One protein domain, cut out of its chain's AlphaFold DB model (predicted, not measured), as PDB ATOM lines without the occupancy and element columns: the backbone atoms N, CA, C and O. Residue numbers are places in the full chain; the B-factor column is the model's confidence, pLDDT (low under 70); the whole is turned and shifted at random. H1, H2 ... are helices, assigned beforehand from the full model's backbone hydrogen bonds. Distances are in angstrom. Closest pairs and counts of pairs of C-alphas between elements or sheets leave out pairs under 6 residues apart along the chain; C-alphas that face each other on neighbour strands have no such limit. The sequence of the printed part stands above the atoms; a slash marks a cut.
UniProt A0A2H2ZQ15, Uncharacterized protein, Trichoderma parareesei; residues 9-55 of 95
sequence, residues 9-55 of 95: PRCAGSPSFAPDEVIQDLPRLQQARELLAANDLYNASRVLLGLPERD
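This is residues 9 to 55 of the 95 residues of an uncharacterized protein of Trichoderma parareesei (UniProt A0A2H2ZQ15). Two helices, H2 and H3, fold back on each other as a helical hairpin and lie side by side, with the very short helix H1 near the hairpin's open end, where H2 begins and H3 ends. Residues 9 to 18 before H1 and residues 50 to 55 after H3 are stretches with no named element, and the longest distance runs from the first of these stretches to the turn between H2 and H3. The printed part has 47 residues with three named helices, in the order H1, H2, H3, and no named strand; its class is all helix, with 25 residues in the helices. The whole is compact, with a radius of gyration of the C-alphas of 10.6 A, and flat, spanning 30 by 25 by 12 A.

The printed part begins at Pro 9, with its C-alpha at (-8.297, -48.527, 76.020), and residues 9 to 18 lead to the first helix. H1 is residues 19 to 22, from Pro 19 to Val 22, and measures 5.0 A from first to last C-alpha; C-alpha 19 is at (-5.679, -43.290, 68.623). H2, the longest helix, is residues 26 to 37, from Leu 26 to Ala 37, and measures 16.3 A. H3 is residues 41 to 49, from Leu 41 to Leu 49, and measures 11.8 A; it ends with C-alpha 49 at (-12.979, -44.129, 63.882). Residues 50 to 55 follow it.

H2 and H3 form a helical hairpin. They touch, with 16 pairs of C-alphas within 8 A, and the closest C-alphas are those of Ala 32 and Ala 44, 4.5 A apart. Their lines stand at a shallow tilt of 14 degrees, and they run opposite ways. H1 touches no helix. It is close to H2 but not clearly touching: the closest C-alphas, those of Val 22 and Arg 28, are 7.6 A apart. It is also close to H3 but not clearly touching, and there the closest C-alphas are those of Val 22 and Leu 48, 7.5 A apart. In H2 and H3 every O i to N i+4 pair is within hydrogen-bond range; H1, with 4 residues, is too short for such a pair, and its one O i to N i+3 pair is within range.

The two C-alphas farthest apart are those of Pro 9 and Ala 38, at 30.7 A, while the C-alphas of Pro 9 and Asp 55, the first and last printed, are 20.1 A apart. The printed part has no cut. The links from H1 to H2 and from H2 to H3 are both tight, with 3 residues each. The mean pLDDT of the printed part is 85.3, and the model's confidence is low, under 70, at residues 9 to 14.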
ATOM      1  N   PRO A   9      -6.983 -49.139  76.156       61.50
ATOM      2  CA  PRO A   9      -8.297 -48.527  76.020       61.50
ATOM      3  C   PRO A   9      -8.801 -48.779  74.596       61.50
ATOM      4  O   PRO A   9      -8.054 -48.636  73.632       61.50
ATOM      5  N   ARG A  10     -10.042 -49.251  74.481       62.97
ATOM      6  CA  ARG A  10     -10.694 -49.584  73.211       62.97
ATOM      7  C   ARG A  10     -12.010 -48.833  73.136       62.97
ATOM      8  O   ARG A  10     -12.724 -48.767  74.136       62.97
ATOM      9  N   CYS A  11     -12.338 -48.315  71.961       62.19
ATOM     10  CA  CYS A  11     -13.649 -47.738  71.708       62.19
ATOM     11  C   CYS A  11     -14.676 -48.864  71.557       62.19
ATOM     12  O   CYS A  11     -14.476 -49.811  70.793       62.19
ATOM     13  N   ALA A  12     -15.783 -48.778  72.297       66.12
ATOM     14  CA  ALA A  12     -16.929 -49.650  72.059       66.12
ATOM     15  C   ALA A  12     -17.405 -49.450  70.607       66.12
ATOM     16  O   ALA A  12     -17.508 -48.316  70.155       66.12
ATOM     17  N   GLY A  13     -17.616 -50.539  69.862       65.12
ATOM     18  CA  GLY A  13     -17.968 -50.485  68.433       65.12
ATOM     19  C   GLY A  13     -16.780 -50.375  67.461       65.12
ATOM     20  O   GLY A  13     -16.940 -50.712  66.294       65.12
ATOM     21  N   SER A  14     -15.577 -50.022  67.934       68.56
ATOM     22  CA  SER A  14     -14.345 -50.029  67.126       68.56
ATOM     23  C   SER A  14     -13.185 -50.692  67.888       68.56
ATOM     24  O   SER A  14     -12.329 -50.021  68.473       68.56
ATOM     25  N   PRO A  15     -13.153 -52.038  67.945       71.44
ATOM     26  CA  PRO A  15     -12.185 -52.780  68.756       71.44
ATOM     27  C   PRO A  15     -10.739 -52.675  68.250       71.44
ATOM     28  O   PRO A  15      -9.821 -52.995  69.008       71.44
ATOM     29  N   SER A  16     -10.551 -52.251  66.998       74.88
ATOM     30  CA  SER A  16      -9.260 -51.987  66.357       74.88
ATOM     31  C   SER A  16      -8.842 -50.516  66.417       74.88
ATOM     32  O   SER A  16      -7.764 -50.185  65.935       74.88
ATOM     33  N   PHE A  17      -9.658 -49.625  66.990       79.88
ATOM     34  CA  PHE A  17      -9.293 -48.217  67.090       79.88
ATOM     35  C   PHE A  17      -8.104 -48.020  68.035       79.88
ATOM     36  O   PHE A  17      -8.195 -48.286  69.237       79.88
ATOM     37  N   ALA A  18      -7.006 -47.521  67.472       82.62
ATOM     38  CA  ALA A  18      -5.796 -47.132  68.175       82.62
ATOM     39  C   ALA A  18      -5.527 -45.643  67.890       82.62
ATOM     40  O   ALA A  18      -5.057 -45.319  66.799       82.62
ATOM     41  N   PRO A  19      -5.831 -44.730  68.835       81.06
ATOM     42  CA  PRO A  19      -5.679 -43.290  68.623       81.06
ATOM     43  C   PRO A  19      -4.275 -42.909  68.146       81.06
ATOM     44  O   PRO A  19      -4.143 -42.166  67.179       81.06
ATOM     45  N   ASP A  20      -3.244 -43.483  68.770       83.88
ATOM     46  CA  ASP A  20      -1.838 -43.199  68.460       83.88
ATOM     47  C   ASP A  20      -1.452 -43.585  67.022       83.88
ATOM     48  O   ASP A  20      -0.571 -42.965  66.436       83.88
ATOM     49  N   GLU A  21      -2.114 -44.586  66.438       87.75
ATOM     50  CA  GLU A  21      -1.900 -44.990  65.043       87.75
ATOM     51  C   GLU A  21      -2.698 -44.090  64.094       87.75
ATOM     52  O   GLU A  21      -2.184 -43.641  63.072       87.75
ATOM     53  N   VAL A  22      -3.940 -43.763  64.461       87.38
ATOM     54  CA  VAL A  22      -4.846 -42.923  63.662       87.38
ATOM     55  C   VAL A  22      -4.288 -41.515  63.473       87.38
ATOM     56  O   VAL A  22      -4.382 -40.975  62.376       87.38
ATOM     57  N   ILE A  23      -3.679 -40.921  64.506       86.38
ATOM     58  CA  ILE A  23      -3.088 -39.576  64.390       86.38
ATOM     59  C   ILE A  23      -1.878 -39.527  63.444       86.38
ATOM     60  O   ILE A  23      -1.516 -38.446  62.988       86.38
ATOM     61  N   GLN A  24      -1.255 -40.672  63.154       91.56
ATOM     62  CA  GLN A  24      -0.133 -40.776  62.216       91.56
ATOM     63  C   GLN A  24      -0.594 -41.125  60.788       91.56
ATOM     64  O   GLN A  24       0.186 -41.026  59.841       91.56
ATOM     65  N   ASP A  25      -1.860 -41.511  60.605       93.69
ATOM     66  CA  ASP A  25      -2.445 -41.893  59.317       93.69
ATOM     67  C   ASP A  25      -2.941 -40.654  58.550       93.69
ATOM     68  O   ASP A  25      -4.133 -40.334  58.510       93.69
ATOM     69  N   LEU A  26      -1.999 -39.917  57.950       94.62
ATOM     70  CA  LEU A  26      -2.296 -38.690  57.201       94.62
ATOM     71  C   LEU A  26      -3.354 -38.879  56.095       94.62
ATOM     72  O   LEU A  26      -4.246 -38.031  56.018       94.62
ATOM     73  N   PRO A  27      -3.325 -39.947  55.267       96.88
ATOM     74  CA  PRO A  27      -4.366 -40.181  54.264       96.88
ATOM     75  C   PRO A  27      -5.766 -40.301  54.869       96.88
ATOM     76  O   PRO A  27      -6.707 -39.670  54.388       96.88
ATOM     77  N   ARG A  28      -5.910 -41.062  55.957       94.38
ATOM     78  CA  ARG A  28      -7.192 -41.221  56.650       94.38
ATOM     79  C   ARG A  28      -7.681 -39.915  57.268       94.38
ATOM     80  O   ARG A  28      -8.868 -39.599  57.167       94.38
ATOM     81  N   LEU A  29      -6.783 -39.148  57.890       94.75
ATOM     82  CA  LEU A  29      -7.109 -37.833  58.451       94.75
ATOM     83  C   LEU A  29      -7.552 -36.854  57.359       94.75
ATOM     84  O   LEU A  29      -8.518 -36.116  57.551       94.75
ATOM     85  N   GLN A  30      -6.874 -36.862  56.212       97.19
ATOM     86  CA  GLN A  30      -7.226 -36.032  55.066       97.19
ATOM     87  C   GLN A  30      -8.611 -36.397  54.517       97.19
ATOM     88  O   GLN A  30      -9.458 -35.520  54.370       97.19
ATOM     89  N   GLN A  31      -8.884 -37.687  54.321       97.62
ATOM     90  CA  GLN A  31     -10.192 -38.160  53.865       97.62
ATOM     91  C   GLN A  31     -11.319 -37.761  54.832       97.62
ATOM     92  O   GLN A  31     -12.381 -37.307  54.406       97.62
ATOM     93  N   ALA A  32     -11.099 -37.893  56.143       95.56
ATOM     94  CA  ALA A  32     -12.079 -37.470  57.140       95.56
ATOM     95  C   ALA A  32     -12.353 -35.955  57.073       95.56
ATOM     96  O   ALA A  32     -13.507 -35.539  57.173       95.56
ATOM     97  N   ARG A  33     -11.319 -35.127  56.859       96.12
ATOM     98  CA  ARG A  33     -11.463 -33.669  56.691       96.12
ATOM     99  C   ARG A  33     -12.237 -33.302  55.429       96.12
ATOM    100  O   ARG A  33     -13.079 -32.413  55.488       96.12
ATOM    101  N   GLU A  34     -11.993 -33.987  54.316       97.50
ATOM    102  CA  GLU A  34     -12.730 -33.778  53.063       97.50
ATOM    103  C   GLU A  34     -14.221 -34.090  53.226       97.50
ATOM    104  O   GLU A  34     -15.070 -33.306  52.804       97.50
ATOM    105  N   LEU A  35     -14.549 -35.184  53.918       96.44
ATOM    106  CA  LEU A  35     -15.933 -35.540  54.240       96.44
ATOM    107  C   LEU A  35     -16.591 -34.496  55.157       96.44
ATOM    108  O   LEU A  35     -17.726 -34.095  54.910       96.44
ATOM    109  N   LEU A  36     -15.873 -33.989  56.166       92.88
ATOM    110  CA  LEU A  36     -16.371 -32.898  57.013       92.88
ATOM    111  C   LEU A  36     -16.600 -31.605  56.223       92.88
ATOM    112  O   LEU A  36     -17.628 -30.960  56.412       92.88
ATOM    113  N   ALA A  37     -15.691 -31.246  55.314       89.31
ATOM    114  CA  ALA A  37     -15.851 -30.082  54.441       89.31
ATOM    115  C   ALA A  37     -17.080 -30.210  53.519       89.31
ATOM    116  O   ALA A  37     -17.691 -29.206  53.158       89.31
ATOM    117  N   ALA A  38     -17.481 -31.442  53.193       92.56
ATOM    118  CA  ALA A  38     -18.706 -31.757  52.461       92.56
ATOM    119  C   ALA A  38     -19.965 -31.870  53.353       92.56
ATOM    120  O   ALA A  38     -21.028 -32.238  52.857       92.56
ATOM    121  N   ASN A  39     -19.876 -31.544  54.649       87.38
ATOM    122  CA  ASN A  39     -20.930 -31.736  55.655       87.38
ATOM    123  C   ASN A  39     -21.374 -33.204  55.845       87.38
ATOM    124  O   ASN A  39     -22.469 -33.468  56.341       87.38
ATOM    125  N   ASP A  40     -20.521 -34.172  55.502       89.94
ATOM    126  CA  ASP A  40     -20.776 -35.604  55.675       89.94
ATOM    127  C   ASP A  40     -20.171 -36.119  56.990       89.94
ATOM    128  O   ASP A  40     -19.186 -36.865  57.030       89.94
ATOM    129  N   LEU A  41     -20.777 -35.700  58.106       87.62
ATOM    130  CA  LEU A  41     -20.350 -36.109  59.450       87.62
ATOM    131  C   LEU A  41     -20.412 -37.633  59.642       87.62
ATOM    132  O   LEU A  41     -19.604 -38.200  60.385       87.62
ATOM    133  N   TYR A  42     -21.358 -38.297  58.976       88.19
ATOM    134  CA  TYR A  42     -21.560 -39.735  59.084       88.19
ATOM    135  C   TYR A  42     -20.363 -40.509  58.526       88.19
ATOM    136  O   TYR A  42     -19.727 -41.278  59.255       88.19
ATOM    137  N   ASN A  43     -20.003 -40.277  57.261       91.12
ATOM    138  CA  ASN A  43     -18.868 -40.969  56.661       91.12
ATOM    139  C   ASN A  43     -17.535 -40.475  57.231       91.12
ATOM    140  O   ASN A  43     -16.624 -41.287  57.395       91.12
ATOM    141  N   ALA A  44     -17.425 -39.199  57.620       92.56
ATOM    142  CA  ALA A  44     -16.234 -38.692  58.303       92.56
ATOM    143  C   ALA A  44     -15.955 -39.456  59.605       92.56
ATOM    144  O   ALA A  44     -14.838 -39.927  59.828       92.56
ATOM    145  N   SER A  45     -16.986 -39.642  60.436       88.94
ATOM    146  CA  SER A  45     -16.878 -40.392  61.692       88.94
ATOM    147  C   SER A  45     -16.523 -41.855  61.434       88.94
ATOM    148  O   SER A  45     -15.659 -42.411  62.113       88.94
ATOM    149  N   ARG A  46     -17.133 -42.476  60.415       89.56
ATOM    150  CA  ARG A  46     -16.831 -43.861  60.036       89.56
ATOM    151  C   ARG A  46     -15.386 -44.051  59.602       89.56
ATOM    152  O   ARG A  46     -14.729 -44.956  60.111       89.56
ATOM    153  N   VAL A  47     -14.887 -43.202  58.706       92.00
ATOM    154  CA  VAL A  47     -13.498 -43.250  58.231       92.00
ATOM    155  C   VAL A  47     -12.545 -43.022  59.398       92.00
ATOM    156  O   VAL A  47     -11.682 -43.860  59.661       92.00
ATOM    157  N   LEU A  48     -12.730 -41.945  60.165       90.00
ATOM    158  CA  LEU A  48     -11.816 -41.580  61.247       90.00
ATOM    159  C   LEU A  48     -11.753 -42.637  62.353       90.00
ATOM    160  O   LEU A  48     -10.669 -42.976  62.817       90.00
ATOM    161  N   LEU A  49     -12.895 -43.197  62.753       86.56
ATOM    162  CA  LEU A  49     -12.979 -44.129  63.882       86.56
ATOM    163  C   LEU A  49     -12.943 -45.603  63.452       86.56
ATOM    164  O   LEU A  49     -12.813 -46.484  64.299       86.56
ATOM    165  N   GLY A  50     -13.004 -45.889  62.149       85.81
ATOM    166  CA  GLY A  50     -12.981 -47.253  61.615       85.81
ATOM    167  C   GLY A  50     -14.281 -48.000  61.906       85.81
ATOM    168  O   GLY A  50     -14.251 -49.188  62.215       85.81
ATOM    169  N   LEU A  51     -15.407 -47.282  61.876       85.31
ATOM    170  CA  LEU A  51     -16.722 -47.847  62.169       85.31
ATOM    171  C   LEU A  51     -17.253 -48.625  60.959       85.31
ATOM    172  O   LEU A  51     -16.976 -48.255  59.810       85.31
ATOM    173  N   PRO A  52     -18.045 -49.685  61.193       82.81
ATOM    174  CA  PRO A  52     -18.668 -50.445  60.122       82.81
ATOM    175  C   PRO A  52     -19.626 -49.585  59.296       82.81
ATOM    176  O   PRO A  52     -20.156 -48.573  59.752       82.81
ATOM    177  N   GLU A  53     -19.898 -50.038  58.070       79.00
ATOM    178  CA  GLU A  53     -20.783 -49.310  57.163       79.00
ATOM    179  C   GLU A  53     -22.214 -49.168  57.649       79.00
ATOM    180  O   GLU A  53     -22.881 -48.181  57.371       79.00
ATOM    181  N   ARG A  54     -22.666 -50.144  58.418       78.25
ATOM    182  CA  ARG A  54     -23.962 -50.120  59.073       78.25
ATOM    183  C   ARG A  54     -23.725 -50.269  60.558       78.25
ATOM    184  O   ARG A  54     -23.916 -51.350  61.106       78.25
ATOM    185  N   ASP A  55     -23.241 -49.203  61.182       70.06
ATOM    186  CA  ASP A  55     -23.223 -49.150  62.636       70.06
ATOM    187  C   ASP A  55     -24.667 -49.194  63.155       70.06
ATOM    188  O   ASP A  55     -25.515 -48.397  62.751       70.06
TER     189      ASP A  55